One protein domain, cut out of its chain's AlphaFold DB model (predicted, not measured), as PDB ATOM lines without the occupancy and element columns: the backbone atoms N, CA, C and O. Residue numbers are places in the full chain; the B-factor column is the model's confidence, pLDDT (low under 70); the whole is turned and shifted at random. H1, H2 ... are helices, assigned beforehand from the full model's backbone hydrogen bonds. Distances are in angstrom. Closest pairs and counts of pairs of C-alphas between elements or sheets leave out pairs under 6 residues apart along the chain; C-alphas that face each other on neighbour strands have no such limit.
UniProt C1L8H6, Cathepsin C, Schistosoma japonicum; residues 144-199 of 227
ATOM      1  N   SER A 144      -6.362  92.581 -21.961       52.22
ATOM      2  CA  SER A 144      -6.467  93.189 -23.280       52.22
ATOM      3  C   SER A 144      -5.177  93.932 -23.585       52.22
ATOM      4  O   SER A 144      -4.794  94.778 -22.772       52.22
ATOM      5  N   PRO A 145      -4.482  93.639 -24.701       49.72
ATOM      6  CA  PRO A 145      -3.401  94.486 -25.158       49.72
ATOM      7  C   PRO A 145      -4.061  95.764 -25.667       49.72
ATOM      8  O   PRO A 145      -4.314  95.939 -26.858       49.72
ATOM      9  N   VAL A 146      -4.412  96.649 -24.738       53.75
ATOM     10  CA  VAL A 146      -4.762  98.021 -25.056       53.75
ATOM     11  C   VAL A 146      -3.449  98.647 -25.501       53.75
ATOM     12  O   VAL A 146      -2.696  99.191 -24.700       53.75
ATOM     13  N   LEU A 147      -3.142  98.527 -26.796       55.84
ATOM     14  CA  LEU A 147      -2.371  99.567 -27.462       55.84
ATOM     15  C   LEU A 147      -3.007 100.878 -27.002       55.84
ATOM     16  O   LEU A 147      -4.228 101.013 -27.125       55.84
ATOM     17  N   GLN A 148      -2.209 101.768 -26.407       62.50
ATOM     18  CA  GLN A 148      -2.610 103.112 -25.983       62.50
ATOM     19  C   GLN A 148      -2.965 103.949 -27.223       62.50
ATOM     20  O   GLN A 148      -2.283 104.895 -27.595       62.50
ATOM     21  N   LEU A 149      -3.996 103.523 -27.937       69.94
ATOM     22  CA  LEU A 149      -4.634 104.259 -28.999       69.94
ATOM     23  C   LEU A 149      -5.580 105.228 -28.316       69.94
ATOM     24  O   LEU A 149      -6.355 104.816 -27.449       69.94
ATOM     25  N   ASP A 150      -5.517 106.492 -28.723       84.50
ATOM     26  CA  ASP A 150      -6.541 107.454 -28.353       84.50
ATOM     27  C   ASP A 150      -7.895 106.927 -28.845       84.50
ATOM     28  O   ASP A 150      -8.174 106.838 -30.042       84.50
ATOM     29  N   GLU A 151      -8.722 106.512 -27.889       86.06
ATOM     30  CA  GLU A 151     -10.037 105.935 -28.135       86.06
ATOM     31  C   GLU A 151     -10.980 106.916 -28.832       86.06
ATOM     32  O   GLU A 151     -11.888 106.475 -29.542       86.06
ATOM     33  N   ASN A 152     -10.749 108.220 -28.660       90.62
ATOM     34  CA  ASN A 152     -11.554 109.287 -29.240       90.62
ATOM     35  C   ASN A 152     -11.084 109.675 -30.647       90.62
ATOM     36  O   ASN A 152     -11.801 110.381 -31.356       90.62
ATOM     37  N   GLN A 153      -9.915 109.202 -31.086       92.25
ATOM     38  CA  GLN A 153      -9.437 109.450 -32.437       92.25
ATOM     39  C   GLN A 153     -10.357 108.772 -33.462       92.25
ATOM     40  O   GLN A 153     -10.775 107.626 -33.287       92.25
ATOM     41  N   LEU A 154     -10.630 109.460 -34.576       93.19
ATOM     42  CA  LEU A 154     -11.320 108.865 -35.721       93.19
ATOM     43  C   LEU A 154     -10.516 107.705 -36.320       93.19
ATOM     44  O   LEU A 154      -9.296 107.788 -36.512       93.19
ATOM     45  N   TYR A 155     -11.224 106.630 -36.655       91.06
ATOM     46  CA  TYR A 155     -10.663 105.466 -37.317       91.06
ATOM     47  C   TYR A 155     -10.117 105.841 -38.699       91.06
ATOM     48  O   TYR A 155     -10.818 106.389 -39.551       91.06
ATOM     49  N   LYS A 156      -8.844 105.510 -38.929       90.31
ATOM     50  CA  LYS A 156      -8.167 105.699 -40.212       90.31
ATOM     51  C   LYS A 156      -7.811 104.346 -40.803       90.31
ATOM     52  O   LYS A 156      -7.201 103.507 -40.144       90.31
ATOM     53  N   VAL A 157      -8.183 104.158 -42.062       89.94
ATOM     54  CA  VAL A 157      -7.910 102.927 -42.802       89.94
ATOM     55  C   VAL A 157      -6.449 102.906 -43.249       89.94
ATOM     56  O   VAL A 157      -5.967 103.856 -43.869       89.94
ATOM     57  N   ASP A 158      -5.750 101.803 -42.979       90.81
ATOM     58  CA  ASP A 158      -4.394 101.581 -43.479       90.81
ATOM     59  C   ASP A 158      -4.430 101.042 -44.917       90.81
ATOM     60  O   ASP A 158      -4.610  99.849 -45.181       90.81
ATOM     61  N   THR A 159      -4.231 101.945 -45.875       93.12
ATOM     62  CA  THR A 159      -4.208 101.604 -47.301       93.12
ATOM     63  C   THR A 159      -2.997 100.755 -47.693       93.12
ATOM     64  O   THR A 159      -3.086  99.983 -48.652       93.12
ATOM     65  N   LYS A 160      -1.874 100.840 -46.964       95.69
ATOM     66  CA  LYS A 160      -0.698  99.991 -47.206       95.69
ATOM     67  C   LYS A 160      -1.005  98.553 -46.808       95.69
ATOM     68  O   LYS A 160      -0.682  97.637 -47.562       95.69
ATOM     69  N   PHE A 161      -1.693  98.358 -45.684       92.75
ATOM     70  CA  PHE A 161      -2.124  97.035 -45.241       92.75
ATOM     71  C   PHE A 161      -3.105  96.384 -46.225       92.75
ATOM     72  O   PHE A 161      -2.936  95.218 -46.579       92.75
ATOM     73  N   ILE A 162      -4.064  97.148 -46.761       93.31
ATOM     74  CA  ILE A 162      -4.983  96.665 -47.809       93.31
ATOM     75  C   ILE A 162      -4.214  96.208 -49.052       93.31
ATOM     76  O   ILE A 162      -4.467  95.118 -49.571       93.31
ATOM     77  N   LYS A 163      -3.246  97.006 -49.520       95.62
ATOM     78  CA  LYS A 163      -2.392  96.626 -50.656       95.62
ATOM     79  C   LYS A 163      -1.604  95.348 -50.364       95.62
ATOM     80  O   LYS A 163      -1.542  94.476 -51.223       95.62
ATOM     81  N   ALA A 164      -1.060  95.204 -49.156       95.44
ATOM     82  CA  ALA A 164      -0.319  94.012 -48.751       95.44
ATOM     83  C   ALA A 164      -1.197  92.745 -48.708       95.44
ATOM     84  O   ALA A 164      -0.733  91.674 -49.098       95.44
ATOM     85  N   ILE A 165      -2.459  92.860 -48.277       92.62
ATOM     86  CA  ILE A 165      -3.434  91.758 -48.331       92.62
ATOM     87  C   ILE A 165      -3.713  91.374 -49.786       92.62
ATOM     88  O   ILE A 165      -3.560  90.211 -50.153       92.62
ATOM     89  N   ASN A 166      -4.071  92.354 -50.619       94.81
ATOM     90  CA  ASN A 166      -4.443  92.129 -52.017       94.81
ATOM     91  C   ASN A 166      -3.278  91.630 -52.884       94.81
ATOM     92  O   ASN A 166      -3.515  90.995 -53.901       94.81
ATOM     93  N   ALA A 167      -2.029  91.870 -52.481       95.38
ATOM     94  CA  ALA A 167      -0.856  91.307 -53.151       95.38
ATOM     95  C   ALA A 167      -0.676  89.796 -52.901       95.38
ATOM     96  O   ALA A 167       0.034  89.136 -53.654       95.38
ATOM     97  N   LYS A 168      -1.272  89.246 -51.832       92.88
ATOM     98  CA  LYS A 168      -1.161  87.820 -51.462       92.88
ATOM     99  C   LYS A 168      -2.446  87.022 -51.686       92.88
ATOM    100  O   LYS A 168      -2.384  85.797 -51.760       92.88
ATOM    101  N   GLN A 169      -3.600  87.684 -51.699       89.44
ATOM    102  CA  GLN A 169      -4.912  87.057 -51.813       89.44
ATOM    103  C   GLN A 169      -5.455  87.170 -53.240       89.44
ATOM    104  O   GLN A 169      -5.528  88.266 -53.782       89.44
ATOM    105  N   ASN A 170      -5.912  86.045 -53.794       84.94
ATOM    106  CA  ASN A 170      -6.412  85.955 -55.168       84.94
ATOM    107  C   ASN A 170      -7.913  85.626 -55.258       84.94
ATOM    108  O   ASN A 170      -8.503  85.845 -56.309       84.94
ATOM    109  N   SER A 171      -8.544  85.091 -54.203       82.25
ATOM    110  CA  SER A 171      -9.961  84.685 -54.245       82.25
ATOM    111  C   SER A 171     -10.947  85.790 -53.860       82.25
ATOM    112  O   SER A 171     -12.139  85.661 -54.115       82.25
ATOM    113  N   TRP A 172     -10.470  86.871 -53.245       89.50
ATOM    114  CA  TRP A 172     -11.271  88.040 -52.881       89.50
ATOM    115  C   TRP A 172     -10.377  89.276 -52.766       89.50
ATOM    116  O   TRP A 172      -9.167  89.163 -52.571       89.50
ATOM    117  N   LYS A 173     -10.970  90.468 -52.867       91.12
ATOM    118  CA  LYS A 173     -10.248  91.741 -52.779       91.12
ATOM    119  C   LYS A 173     -10.676  92.504 -51.529       91.12
ATOM    120  O   LYS A 173     -11.850  92.816 -51.362       91.12
ATOM    121  N   ALA A 174      -9.727  92.818 -50.652       92.38
ATOM    122  CA  ALA A 174      -9.934  93.756 -49.554       92.38
ATOM    123  C   ALA A 174     -10.280  95.141 -50.121       92.38
ATOM    124  O   ALA A 174      -9.576  95.637 -51.009       92.38
ATOM    125  N   THR A 175     -11.326  95.770 -49.584       92.38
ATOM    126  CA  THR A 175     -11.794  97.104 -49.983       92.38
ATOM    127  C   THR A 175     -11.868  98.058 -48.791       92.38
ATOM    128  O   THR A 175     -11.753  97.645 -47.635       92.38
ATOM    129  N   ILE A 176     -12.027  99.346 -49.086       91.94
ATOM    130  CA  ILE A 176     -12.249 100.409 -48.107       91.94
ATOM    131  C   ILE A 176     -13.756 100.615 -47.963       91.94
ATOM    132  O   ILE A 176     -14.452 100.720 -48.969       91.94
ATOM    133  N   TYR A 177     -14.220 100.723 -46.721       90.31
ATOM    134  CA  TYR A 177     -15.595 101.068 -46.355       90.31
ATOM    135  C   TYR A 177     -15.605 102.502 -45.791       90.31
ATOM    136  O   TYR A 177     -15.241 102.690 -44.621       90.31
ATOM    137  N   PRO A 178     -15.907 103.534 -46.608       90.19
ATOM    138  CA  PRO A 178     -15.808 104.943 -46.207       90.19
ATOM    139  C   PRO A 178     -16.670 105.293 -44.990       90.19
ATOM    140  O   PRO A 178     -16.314 106.156 -44.187       90.19
ATOM    141  N   GLU A 179     -17.784 104.591 -44.809       91.44
ATOM    142  CA  GLU A 179     -18.695 104.749 -43.686       91.44
ATOM    143  C   GLU A 179     -18.046 104.456 -42.333       91.44
ATOM    144  O   GLU A 179     -18.571 104.909 -41.318       91.44
ATOM    145  N   TYR A 180     -16.918 103.739 -42.289       91.50
ATOM    146  CA  TYR A 180     -16.198 103.491 -41.041       91.50
ATOM    147  C   TYR A 180     -15.307 104.650 -40.607       91.50
ATOM    148  O   TYR A 180     -15.005 104.763 -39.422       91.50
ATOM    149  N   SER A 181     -14.938 105.557 -41.514       90.31
ATOM    150  CA  SER A 181     -14.101 106.718 -41.185       90.31
ATOM    151  C   SER A 181     -14.799 107.751 -40.295       90.31
ATOM    152  O   SER A 181     -14.130 108.608 -39.726       90.31
ATOM    153  N   LYS A 182     -16.128 107.664 -40.142       93.19
ATOM    154  CA  LYS A 182     -16.909 108.533 -39.245       93.19
ATOM    155  C   LYS A 182     -16.908 108.079 -37.782       93.19
ATOM    156  O   LYS A 182     -17.391 108.816 -36.933       93.19
ATOM    157  N   TYR A 183     -16.417 106.871 -37.499       94.06
ATOM    158  CA  TYR A 183     -16.404 106.310 -36.152       94.06
ATOM    159  C   TYR A 183     -15.046 106.498 -35.486       94.06
ATOM    160  O   TYR A 183     -13.992 106.408 -36.117       94.06
ATOM    161  N   THR A 184     -15.074 106.706 -34.179       93.94
ATOM    162  CA  THR A 184     -13.896 106.681 -33.311       93.94
ATOM    163  C   THR A 184     -13.351 105.259 -33.150       93.94
ATOM    164  O   THR A 184     -14.062 104.269 -33.357       93.94
ATOM    165  N   ILE A 185     -12.093 105.121 -32.722       89.88
ATOM    166  CA  ILE A 185     -11.507 103.815 -32.372       89.88
ATOM    167  C   ILE A 185     -12.362 103.092 -31.319       89.88
ATOM    168  O   ILE A 185     -12.563 101.877 -31.417       89.88
ATOM    169  N   LYS A 186     -12.924 103.819 -30.347       88.31
ATOM    170  CA  LYS A 186     -13.837 103.276 -29.333       88.31
ATOM    171  C   LYS A 186     -15.108 102.690 -29.933       88.31
ATOM    172  O   LYS A 186     -15.516 101.589 -29.563       88.31
ATOM    173  N   GLU A 187     -15.743 103.412 -30.848       91.25
ATOM    174  CA  GLU A 187     -16.958 102.955 -31.523       91.25
ATOM    175  C   GLU A 187     -16.673 101.757 -32.423       91.25
ATOM    176  O   GLU A 187     -17.408 100.773 -32.370       91.25
ATOM    177  N   MET A 188     -15.565 101.775 -33.166       89.88
ATOM    178  CA  MET A 188     -15.127 100.620 -33.951       89.88
ATOM    179  C   MET A 188     -14.874  99.397 -33.063       89.88
ATOM    180  O   MET A 188     -15.312  98.296 -33.394       89.88
ATOM    181  N   ARG A 189     -14.252  99.580 -31.891       83.06
ATOM    182  CA  ARG A 189     -14.057  98.501 -30.915       83.06
ATOM    183  C   ARG A 189     -15.383  97.965 -30.381       83.06
ATOM    184  O   ARG A 189     -15.530  96.755 -30.264       83.06
ATOM    185  N   ARG A 190     -16.359  98.830 -30.083       84.75
ATOM    186  CA  ARG A 190     -17.713  98.412 -29.666       84.75
ATOM    187  C   ARG A 190     -18.413  97.590 -30.746       84.75
ATOM    188  O   ARG A 190     -18.968  96.545 -30.433       84.75
ATOM    189  N   ARG A 191     -18.320  98.006 -32.012       86.69
ATOM    190  CA  ARG A 191     -18.855  97.249 -33.159       86.69
ATOM    191  C   ARG A 191     -18.158  95.901 -33.354       86.69
ATOM    192  O   ARG A 191     -18.777  94.972 -33.850       86.69
ATOM    193  N   ALA A 192     -16.899  95.785 -32.930       79.12
ATOM    194  CA  ALA A 192     -16.140  94.536 -32.925       79.12
ATOM    195  C   ALA A 192     -16.398  93.643 -31.686       79.12
ATOM    196  O   ALA A 192     -15.648  92.696 -31.460       79.12
ATOM    197  N   GLY A 193     -17.426  93.938 -30.877       75.62
ATOM    198  CA  GLY A 193     -17.798  93.181 -29.671       75.62
ATOM    199  C   GLY A 193     -17.428  93.864 -28.345       75.62
ATOM    200  O   GLY A 193     -17.848  93.433 -27.279       75.62
ATOM    201  N   GLY A 194     -16.697  94.979 -28.376       75.81
ATOM    202  CA  GLY A 194     -16.304  95.729 -27.181       75.81
ATOM    203  C   GLY A 194     -14.945  95.320 -26.613       75.81
ATOM    204  O   GLY A 194     -14.259  94.445 -27.123       75.81
ATOM    205  N   SER A 195     -14.506  95.997 -25.549       67.88
ATOM    206  CA  SER A 195     -13.154  95.829 -24.983       67.88
ATOM    207  C   SER A 195     -12.897  94.467 -24.334       67.88
ATOM    208  O   SER A 195     -11.737  94.088 -24.158       67.88
ATOM    209  N   ARG A 196     -13.968  93.748 -23.979       66.25
ATOM    210  CA  ARG A 196     -13.920  92.395 -23.410       66.25
ATOM    211  C   ARG A 196     -13.927  91.304 -24.486       66.25
ATOM    212  O   ARG A 196     -13.435  90.212 -24.223       66.25
ATOM    213  N   SER A 197     -14.413  91.605 -25.690       63.88
ATOM    214  CA  SER A 197     -14.377  90.693 -26.833       63.88
ATOM    215  C   SER A 197     -13.066  90.879 -27.566       63.88
ATOM    216  O   SER A 197     -12.854  91.846 -28.292       63.88
ATOM    217  N   ALA A 198     -12.148  89.955 -27.371       61.31
ATOM    218  CA  ALA A 198     -10.889  90.029 -28.073       61.31
ATOM    219  C   ALA A 198     -10.431  88.656 -28.449       61.31
ATOM    220  O   ALA A 198     -10.469  87.757 -27.637       61.31
ATOM    221  N   PHE A 199      -9.939  88.499 -29.659       58.19
ATOM    222  CA  PHE A 199      -9.526  87.203 -30.154       58.19
ATOM    223  C   PHE A 199      -8.018  87.170 -30.211       58.19
ATOM    224  O   PHE A 199      -7.401  87.942 -30.948       58.19
TER     225      PHE A 199
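AT A GLANCE: This is residues 144 to 199 of the 227 residues of the protein "Cathepsin C" of Schistosoma japonicum (UniProt C1L8H6). With little regular structure, the printed part is a loose arch of chain that goes out and folds back, with H1, the longest helix, towards one end, H3 near the other and H2 on the way back. Residues 167 to 172 stick out beyond H1. The 56 residues include three named helices, H1, H2, H3 in chain order, and no named strand; the class is all helix, with 20 residues in named elements. It is loose, radius of gyration of the C-alphas 13.1 A, spanning 33 by 24 by 18 A.

IN THESE COORDINATES: H1, residues 159 to 166, measures 10.6 A and begins at C-alpha 159 (-4.208, 101.604, -47.301). H2 is residues 178 to 182, 7.9 A. H3, residues 185 to 191, measures 9.9 A and ends at C-alpha 191 (-18.855, 97.249, -33.159).

HOW THE PARTS SIT: H1 is apart from H2 and H3. H2 and H3 are close but not clearly touching; their closest C-alphas, Tyr 180 and Met 188, are 7.7 A apart. In H1 and H3 every O i to N i+4 pair is within hydrogen-bond range; in H2 0 of 1 is, and 1 of 2 O i to N i+3 pairs.

THE WHOLE: The farthest C-alphas, Asn 152 and Asn 170, are 35.3 A apart. The printed part has no cut. H1 to H2 is a long link, H2 to H3 a tight one. Residues 144 to 149 and 195 to 199 have pLDDT under 70.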